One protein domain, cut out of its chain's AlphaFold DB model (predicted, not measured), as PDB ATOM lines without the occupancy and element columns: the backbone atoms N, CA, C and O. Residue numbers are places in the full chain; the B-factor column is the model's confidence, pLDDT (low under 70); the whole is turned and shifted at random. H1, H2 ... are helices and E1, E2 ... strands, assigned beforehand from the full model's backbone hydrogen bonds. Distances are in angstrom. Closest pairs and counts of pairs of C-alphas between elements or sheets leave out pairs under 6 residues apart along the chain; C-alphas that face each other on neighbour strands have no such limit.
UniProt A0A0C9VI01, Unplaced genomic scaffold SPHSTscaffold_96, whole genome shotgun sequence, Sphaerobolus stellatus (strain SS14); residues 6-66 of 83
ATOM      1  N   THR A   6     -45.565  64.637   4.804       88.50
ATOM      2  CA  THR A   6     -46.359  65.279   5.865       88.50
ATOM      3  C   THR A   6     -46.510  64.377   7.084       88.50
ATOM      4  O   THR A   6     -46.301  64.819   8.211       88.50
ATOM      5  N   TRP A   7     -46.788  63.093   6.857       87.44
ATOM      6  CA  TRP A   7     -46.886  62.102   7.920       87.44
ATOM      7  C   TRP A   7     -45.547  61.920   8.643       87.44
ATOM      8  O   TRP A   7     -45.524  61.903   9.873       87.44
ATOM      9  N   LEU A   8     -44.441  61.840   7.892       87.94
ATOM     10  CA  LEU A   8     -43.087  61.698   8.443       87.94
ATOM     11  C   LEU A   8     -42.663  62.925   9.249       87.94
ATOM     12  O   LEU A   8     -42.060  62.774  10.303       87.94
ATOM     13  N   LYS A   9     -43.006  64.133   8.797       86.38
ATOM     14  CA  LYS A   9     -42.729  65.365   9.541       86.38
ATOM     15  C   LYS A   9     -43.488  65.407  10.870       86.38
ATOM     16  O   LYS A   9     -42.938  65.876  11.859       86.38
ATOM     17  N   GLU A  10     -44.728  64.917  10.895       85.31
ATOM     18  CA  GLU A  10     -45.539  64.859  12.115       85.31
ATOM     19  C   GLU A  10     -45.068  63.778  13.098       85.31
ATOM     20  O   GLU A  10     -44.950  64.049  14.290       85.31
ATOM     21  N   HIS A  11     -44.829  62.554  12.620       85.88
ATOM     22  CA  HIS A  11     -44.571  61.394  13.484       85.88
ATOM     23  C   HIS A  11     -43.086  61.078  13.674       85.88
ATOM     24  O   HIS A  11     -42.749  60.268  14.526       85.88
ATOM     25  N   ASN A  12     -42.215  61.659  12.846       88.50
ATOM     26  CA  ASN A  12     -40.756  61.539  12.847       88.50
ATOM     27  C   ASN A  12     -40.213  60.304  13.597       88.50
ATOM     28  O   ASN A  12     -39.625  60.455  14.675       88.50
ATOM     29  N   PRO A  13     -40.488  59.089  13.087       88.94
ATOM     30  CA  PRO A  13     -40.173  57.872  13.810       88.94
ATOM     31  C   PRO A  13     -38.665  57.656  13.877       88.94
ATOM     32  O   PRO A  13     -37.911  58.059  12.989       88.94
ATOM     33  N   GLU A  14     -38.225  56.953  14.911       90.50
ATOM     34  CA  GLU A  14     -36.842  56.512  15.016       90.50
ATOM     35  C   GLU A  14     -36.639  55.280  14.139       90.50
ATOM     36  O   GLU A  14     -37.265  54.240  14.346       90.50
ATOM     37  N   ILE A  15     -35.766  55.405  13.141       91.31
ATOM     38  CA  ILE A  15     -35.436  54.318  12.221       91.31
ATOM     39  C   ILE A  15     -34.034  53.824  12.551       91.31
ATOM     40  O   ILE A  15     -33.054  54.559  12.414       91.31
ATOM     41  N   ASN A  16     -33.935  52.561  12.951       94.00
ATOM     42  CA  ASN A  16     -32.659  51.879  13.070       94.00
ATOM     43  C   ASN A  16     -32.370  51.124  11.768       94.00
ATOM     44  O   ASN A  16     -32.918  50.055  11.504       94.00
ATOM     45  N   TRP A  17     -31.476  51.680  10.951       95.50
ATOM     46  CA  TRP A  17     -31.112  51.108   9.653       95.50
ATOM     47  C   TRP A  17     -30.346  49.782   9.750       95.50
ATOM     48  O   TRP A  17     -30.377  48.999   8.804       95.50
ATOM     49  N   GLN A  18     -29.686  49.505  10.880       96.75
ATOM     50  CA  GLN A  18     -28.942  48.260  11.094       96.75
ATOM     51  C   GLN A  18     -29.890  47.105  11.429       96.75
ATOM     52  O   GLN A  18     -29.810  46.041  10.820       96.75
ATOM     53  N   THR A  19     -30.819  47.323  12.366       95.94
ATOM     54  CA  THR A  19     -31.797  46.303  12.785       95.94
ATOM     55  C   THR A  19     -33.037  46.258  11.893       95.94
ATOM     56  O   THR A  19     -33.829  45.324  11.998       95.94
ATOM     57  N   LYS A  20     -33.200  47.242  10.997       93.44
ATOM     58  CA  LYS A  20     -34.399  47.461  10.167       93.44
ATOM     59  C   LYS A  20     -35.667  47.692  10.998       93.44
ATOM     60  O   LYS A  20     -36.777  47.458  10.521       93.44
ATOM     61  N   GLU A  21     -35.508  48.154  12.235       90.25
ATOM     62  CA  GLU A  21     -36.619  48.481  13.123       90.25
ATOM     63  C   GLU A  21     -37.052  49.939  12.962       90.25
ATOM     64  O   GLU A  21     -36.236  50.839  12.756       90.25
ATOM     65  N   VAL A  22     -38.355  50.169  13.110       87.62
ATOM     66  CA  VAL A  22     -38.971  51.496  13.140       87.62
ATOM     67  C   VAL A  22     -39.723  51.616  14.458       87.62
ATOM     68  O   VAL A  22     -40.524  50.738  14.775       87.62
ATOM     69  N   LYS A  23     -39.462  52.680  15.219       85.75
ATOM     70  CA  LYS A  23     -40.108  52.954  16.505       85.75
ATOM     71  C   LYS A  23     -40.895  54.256  16.447       85.75
ATOM     72  O   LYS A  23     -40.360  55.300  16.069       85.75
ATOM     73  N   MET A  24     -42.153  54.212  16.878       84.44
ATOM     74  CA  MET A  24     -43.036  55.380  16.933       84.44
ATOM     75  C   MET A  24     -42.848  56.175  18.232       84.44
ATOM     76  O   MET A  24     -43.786  56.358  19.007       84.44
ATOM     77  N   SER A  25     -41.630  56.659  18.486       78.06
ATOM     78  CA  SER A  25     -41.300  57.387  19.721       78.06
ATOM     79  C   SER A  25     -41.918  58.787  19.795       78.06
ATOM     80  O   SER A  25     -42.118  59.317  20.888       78.06
ATOM     81  N   ARG A  26     -42.251  59.389  18.645       79.00
ATOM     82  CA  ARG A  26     -42.820  60.738  18.539       79.00
ATOM     83  C   ARG A  26     -44.195  60.681  17.876       79.00
ATOM     84  O   ARG A  26     -44.331  60.707  16.664       79.00
ATOM     85  N   CYS A  27     -45.252  60.593  18.672       83.44
ATOM     86  CA  CYS A  27     -46.624  60.741  18.179       83.44
ATOM     87  C   CYS A  27     -47.066  62.207  18.439       83.44
ATOM     88  O   CYS A  27     -46.813  62.700  19.537       83.44
ATOM     89  N   PRO A  28     -47.688  62.922  17.473       83.06
ATOM     90  CA  PRO A  28     -48.141  64.307  17.668       83.06
ATOM     91  C   PRO A  28     -49.044  64.483  18.896       83.06
ATOM     92  O   PRO A  28     -49.804  63.572  19.212       83.06
ATOM     93  N   ASP A  29     -49.062  65.675  19.505       78.38
ATOM     94  CA  ASP A  29     -49.800  65.946  20.757       78.38
ATOM     95  C   ASP A  29     -51.310  65.690  20.666       78.38
ATOM     96  O   ASP A  29     -51.932  65.237  21.626       78.38
ATOM     97  N   LYS A  30     -51.907  65.867  19.478       79.69
ATOM     98  CA  LYS A  30     -53.306  65.473  19.208       79.69
ATOM     99  C   LYS A  30     -53.576  63.984  19.492       79.69
ATOM    100  O   LYS A  30     -54.724  63.599  19.706       79.69
ATOM    101  N   TRP A  31     -52.520  63.166  19.503       80.81
ATOM    102  CA  TRP A  31     -52.529  61.742  19.820       80.81
ATOM    103  C   TRP A  31     -51.919  61.388  21.193       80.81
ATOM    104  O   TRP A  31     -51.689  60.209  21.483       80.81
ATOM    105  N   ALA A  32     -51.594  62.385  22.023       74.06
ATOM    106  CA  ALA A  32     -50.960  62.170  23.326       74.06
ATOM    107  C   ALA A  32     -51.933  61.609  24.375       74.06
ATOM    108  O   ALA A  32     -51.498  60.964  25.331       74.06
ATOM    109  N   SER A  33     -53.241  61.808  24.182       78.12
ATOM    110  CA  SER A  33     -54.267  61.262  25.071       78.12
ATOM    111  C   SER A  33     -54.246  59.723  25.078       78.12
ATOM    112  O   SER A  33     -54.120  59.114  24.010       78.12
ATOM    113  N   PRO A  34     -54.412  59.069  26.246       74.69
ATOM    114  CA  PRO A  34     -54.503  57.612  26.334       74.69
ATOM    115  C   PRO A  34     -55.623  57.028  25.461       74.69
ATOM    116  O   PRO A  34     -55.451  55.951  24.885       74.69
ATOM    117  N   ASP A  35     -56.730  57.759  25.316       80.25
ATOM    118  CA  ASP A  35     -57.921  57.312  24.586       80.25
ATOM    119  C   ASP A  35     -57.821  57.558  23.077       80.25
ATOM    120  O   ASP A  35     -58.495  56.903  22.279       80.25
ATOM    121  N   ASN A  36     -56.941  58.473  22.664       82.56
ATOM    122  CA  ASN A  36     -56.779  58.878  21.277       82.56
ATOM    123  C   ASN A  36     -55.325  58.727  20.839       82.56
ATOM    124  O   ASN A  36     -54.642  59.707  20.594       82.56
ATOM    125  N   LYS A  37     -54.836  57.494  20.730       83.25
ATOM    126  CA  LYS A  37     -53.507  57.191  20.172       83.25
ATOM    127  C   LYS A  37     -53.611  56.886  18.677       83.25
ATOM    128  O   LYS A  37     -54.571  56.244  18.241       83.25
ATOM    129  N   CYS A  38     -52.595  57.261  17.898       86.25
ATOM    130  CA  CYS A  38     -52.540  56.886  16.483       86.25
ATOM    131  C   CYS A  38     -52.493  55.352  16.323       86.25
ATOM    132  O   CYS A  38     -52.099  54.625  17.245       86.25
ATOM    133  N   LEU A  39     -52.889  54.848  15.149       84.00
ATOM    134  CA  LEU A  39     -53.014  53.408  14.896       84.00
ATOM    135  C   LEU A  39     -51.724  52.642  15.223       84.00
ATOM    136  O   LEU A  39     -51.776  51.639  15.931       84.00
ATOM    137  N   THR A  40     -50.571  53.137  14.770       82.62
ATOM    138  CA  THR A  40     -49.284  52.462  14.978       82.62
ATOM    139  C   THR A  40     -48.889  52.447  16.457       82.62
ATOM    140  O   THR A  40     -48.663  51.366  17.002       82.62
ATOM    141  N   CYS A  41     -48.945  53.603  17.136       85.12
ATOM    142  CA  CYS A  41     -48.705  53.727  18.581       85.12
ATOM    143  C   CYS A  41     -49.615  52.743  19.374       85.12
ATOM    144  O   CYS A  41     -49.149  52.034  20.266       85.12
ATOM    145  N   ARG A  42     -50.901  52.589  19.008       86.56
ATOM    146  CA  ARG A  42     -51.804  51.584  19.627       86.56
ATOM    147  C   ARG A  42     -51.365  50.145  19.382       86.56
ATOM    148  O   ARG A  42     -51.501  49.306  20.273       86.56
ATOM    149  N   THR A  43     -50.912  49.822  18.172       87.25
ATOM    150  CA  THR A  43     -50.489  48.453  17.844       87.25
ATOM    151  C   THR A  43     -49.220  48.042  18.581       87.25
ATOM    152  O   THR A  43     -49.157  46.905  19.043       87.25
ATOM    153  N   GLU A  44     -48.254  48.947  18.749       86.25
ATOM    154  CA  GLU A  44     -47.024  48.690  19.509       86.25
ATOM    155  C   GLU A  44     -47.339  48.401  20.977       86.25
ATOM    156  O   GLU A  44     -47.015  47.317  21.463       86.25
ATOM    157  N   ILE A  45     -48.124  49.267  21.628       88.19
ATOM    158  CA  ILE A  45     -48.569  49.073  23.019       88.19
ATOM    159  C   ILE A  45     -49.257  47.709  23.200       88.19
ATOM    160  O   ILE A  45     -49.014  46.985  24.166       88.19
ATOM    161  N   ARG A  46     -50.118  47.307  22.254       90.06
ATOM    162  CA  ARG A  46     -50.790  45.996  22.302       90.06
ATOM    163  C   ARG A  46     -49.817  44.829  22.152       90.06
ATOM    164  O   ARG A  46     -50.009  43.805  22.816       90.06
ATOM    165  N   LYS A  47     -48.815  44.949  21.278       91.31
ATOM    166  CA  LYS A  47     -47.778  43.926  21.086       91.31
ATOM    167  C   LYS A  47     -46.922  43.789  22.340       91.31
ATOM    168  O   LYS A  47     -46.752  42.669  22.810       91.31
ATOM    169  N   GLU A  48     -46.484  44.897  22.928       91.69
ATOM    170  CA  GLU A  48     -45.725  44.915  24.183       91.69
ATOM    171  C   GLU A  48     -46.516  44.285  25.331       91.69
ATOM    172  O   GLU A  48     -46.027  43.369  25.994       91.69
ATOM    173  N   ALA A  49     -47.782  44.677  25.507       93.94
ATOM    174  CA  ALA A  49     -48.655  44.087  26.518       93.94
ATOM    175  C   ALA A  49     -48.849  42.575  26.306       93.94
ATOM    176  O   ALA A  49     -48.905  41.801  27.263       93.94
ATOM    177  N   SER A  50     -48.947  42.130  25.052       96.19
ATOM    178  CA  SER A  50     -49.082  40.707  24.721       96.19
ATOM    179  C   SER A  50     -47.789  39.934  24.973       96.19
ATOM    180  O   SER A  50     -47.843  38.843  25.538       96.19
ATOM    181  N   ALA A  51     -46.635  40.514  24.638       96.00
ATOM    182  CA  ALA A  51     -45.327  39.940  24.926       96.00
ATOM    183  C   ALA A  51     -45.088  39.816  26.439       96.00
ATOM    184  O   ALA A  51     -44.639  38.770  26.907       96.00
ATOM    185  N   TRP A  52     -45.456  40.839  27.216       96.25
ATOM    186  CA  TRP A  52     -45.392  40.796  28.676       96.25
ATOM    187  C   TRP A  52     -46.275  39.683  29.255       96.25
ATOM    188  O   TRP A  52     -45.804  38.877  30.057       96.25
ATOM    189  N   ARG A  53     -47.530  39.568  28.792       96.88
ATOM    190  CA  ARG A  53     -48.433  38.475  29.199       96.88
ATOM    191  C   ARG A  53     -47.853  37.099  28.881       96.88
ATOM    192  O   ARG A  53     -47.951  36.199  29.709       96.88
ATOM    193  N   HIS A  54     -47.253  36.937  27.703       97.06
ATOM    194  CA  HIS A  54     -46.644  35.674  27.299       97.06
ATOM    195  C   HIS A  54     -45.454  35.307  28.193       97.06
ATOM    196  O   HIS A  54     -45.389  34.178  28.668       97.06
ATOM    197  N   LYS A  55     -44.556  36.261  28.484       96.81
ATOM    198  CA  LYS A  55     -43.431  36.054  29.413       96.81
ATOM    199  C   LYS A  55     -43.913  35.634  30.800       96.81
ATOM    200  O   LYS A  55     -43.472  34.613  31.312       96.81
ATOM    201  N   LYS A  56     -44.891  36.357  31.354       96.88
ATOM    202  CA  LYS A  56     -45.464  36.045  32.670       96.88
ATOM    203  C   LYS A  56     -46.116  34.659  32.702       96.88
ATOM    204  O   LYS A  56     -45.963  33.923  33.672       96.88
ATOM    205  N   LYS A  57     -46.838  34.277  31.641       96.88
ATOM    206  CA  LYS A  57     -47.424  32.934  31.519       96.88
ATOM    207  C   LYS A  57     -46.342  31.855  31.467       96.88
ATOM    208  O   LYS A  57     -46.487  30.835  32.129       96.88
ATOM    209  N   ASP A  58     -45.277  32.082  30.706       96.88
ATOM    210  CA  ASP A  58     -44.164  31.142  30.592       96.88
ATOM    211  C   ASP A  58     -43.438  30.944  31.934       96.88
ATOM    212  O   ASP A  58     -43.185  29.809  32.327       96.88
ATOM    213  N   GLU A  59     -43.204  32.016  32.695       96.50
ATOM    214  CA  GLU A  59     -42.663  31.949  34.062       96.50
ATOM    215  C   GLU A  59     -43.544  31.107  34.996       96.50
ATOM    216  O   GLU A  59     -43.046  30.214  35.685       96.50
ATOM    217  N   VAL A  60     -44.863  31.331  34.983       96.31
ATOM    218  CA  VAL A  60     -45.815  30.541  35.782       96.31
ATOM    219  C   VAL A  60     -45.802  29.073  35.352       96.31
ATOM    220  O   VAL A  60     -45.733  28.185  36.200       96.31
ATOM    221  N   CYS A  61     -45.830  28.793  34.047       95.88
ATOM    222  CA  CYS A  61     -45.746  27.429  33.530       95.88
ATOM    223  C   CYS A  61     -44.433  26.744  33.931       95.88
ATOM    224  O   CYS A  61     -44.457  25.561  34.275       95.88
ATOM    225  N   ARG A  62     -43.302  27.462  33.920       95.06
ATOM    226  CA  ARG A  62     -42.011  26.948  34.401       95.06
ATOM    227  C   ARG A  62     -42.066  26.608  35.891       95.06
ATOM    228  O   ARG A  62     -41.713  25.492  36.256       95.06
ATOM    229  N   LEU A  63     -42.585  27.507  36.728       93.31
ATOM    230  CA  LEU A  63     -42.718  27.276  38.170       93.31
ATOM    231  C   LEU A  63     -43.606  26.061  38.484       93.31
ATOM    232  O   LEU A  63     -43.255  25.236  39.325       93.31
ATOM    233  N   LEU A  64     -44.751  25.939  37.808       93.75
ATOM    234  CA  LEU A  64     -45.668  24.813  38.003       93.75
ATOM    235  C   LEU A  64     -45.019  23.475  37.629       93.75
ATOM    236  O   LEU A  64     -45.195  22.505  38.360       93.75
ATOM    237  N   LYS A  65     -44.225  23.433  36.550       92.50
ATOM    238  CA  LYS A  65     -43.446  22.239  36.174       92.50
ATOM    239  C   LYS A  65     -42.396  21.874  37.226       92.50
ATOM    240  O   LYS A  65     -42.231  20.699  37.522       92.50
ATOM    241  N   CYS A  66     -41.709  22.847  37.827       88.81
ATOM    242  CA  CYS A  66     -40.761  22.567  38.913       88.81
ATOM    243  C   CYS A  66     -41.446  21.973  40.155       88.81
ATOM    244  O   CYS A  66     -40.834  21.202  40.884       88.81
TER     245      CYS A  66
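This is residues 6 to 66 of the 83 residues of an uncharacterized protein of Sphaerobolus stellatus (strain SS14) (UniProt A0A0C9VI01). A small two-strand hairpin, E1 and E2, a short helix, H1, and the looped link of residues 24 to 38 gather with the first turns of the long helix H2 into a small body, from which residues 46 to 66 of H2 stick out as one long arm. The hairpin's tip, residues 16 to 21, also sticks out, away from the side on which the link loops round near Asp 35. The printed part has 61 residues, with two named helices and two named strands in the order H1, E1, E2, H2; the sheet has the order E1 - E2 and is antiparallel, and the class is mostly helix. The whole is only just extended, close to loose, with a radius of gyration of the C-alphas of 16.2 A, and it is flat, spanning 54 by 33 by 12 A.

Strand E1 is residues 14 to 16, 6.5 A from first to last C-alpha, and begins with C-alpha 14 at (-36.842, 56.512, 15.016). Strand E2 is residues 21 to 23, 6.6 A long in the same measure. Before them stands helix H1, residues 6 to 11, 8.7 A long, with C-alpha 6 at (-46.359, 65.279, 5.865). Helix H2 is residues 39 to 66, 41.0 A long, and ends with C-alpha 66 at (-40.761, 22.567, 38.913).

E1 and E2 form a hairpin of antiparallel neighbour strands, with 166 degrees between their N-to-C directions. The C-alphas of Ile 15 and Val 22 face each other at 4.6 A. Across the pair, N 14 and O 23 are within hydrogen-bond range at 2.9 A, and so are N 23 and O 14 at 2.8 A. H1 and E2 are apart, with no C-alpha of the one within 8 A of the other. H1 and H2 are likewise apart, and so are E1 and H2. In both H1 and H2 every O i to N i+4 pair is within hydrogen-bond range.

The C-alphas of Thr 6 and Cys 66, the two farthest apart, are 54.3 A from each other. Residues 16 to 21 stand free, and so do residues 46 to 66, which belong to H2. Without these stretches the body has 34 residues and spans 25 by 18 by 12 A, with a radius of gyration of 9.1 A. The links from H1 to E1 and from E1 to E2 are tight; the link from E2 to H2 is long, with 15 residues, 24 to 38, and no named element. The printed part has no cut. Its mean pLDDT is 88.8, and no printed residue is under 70.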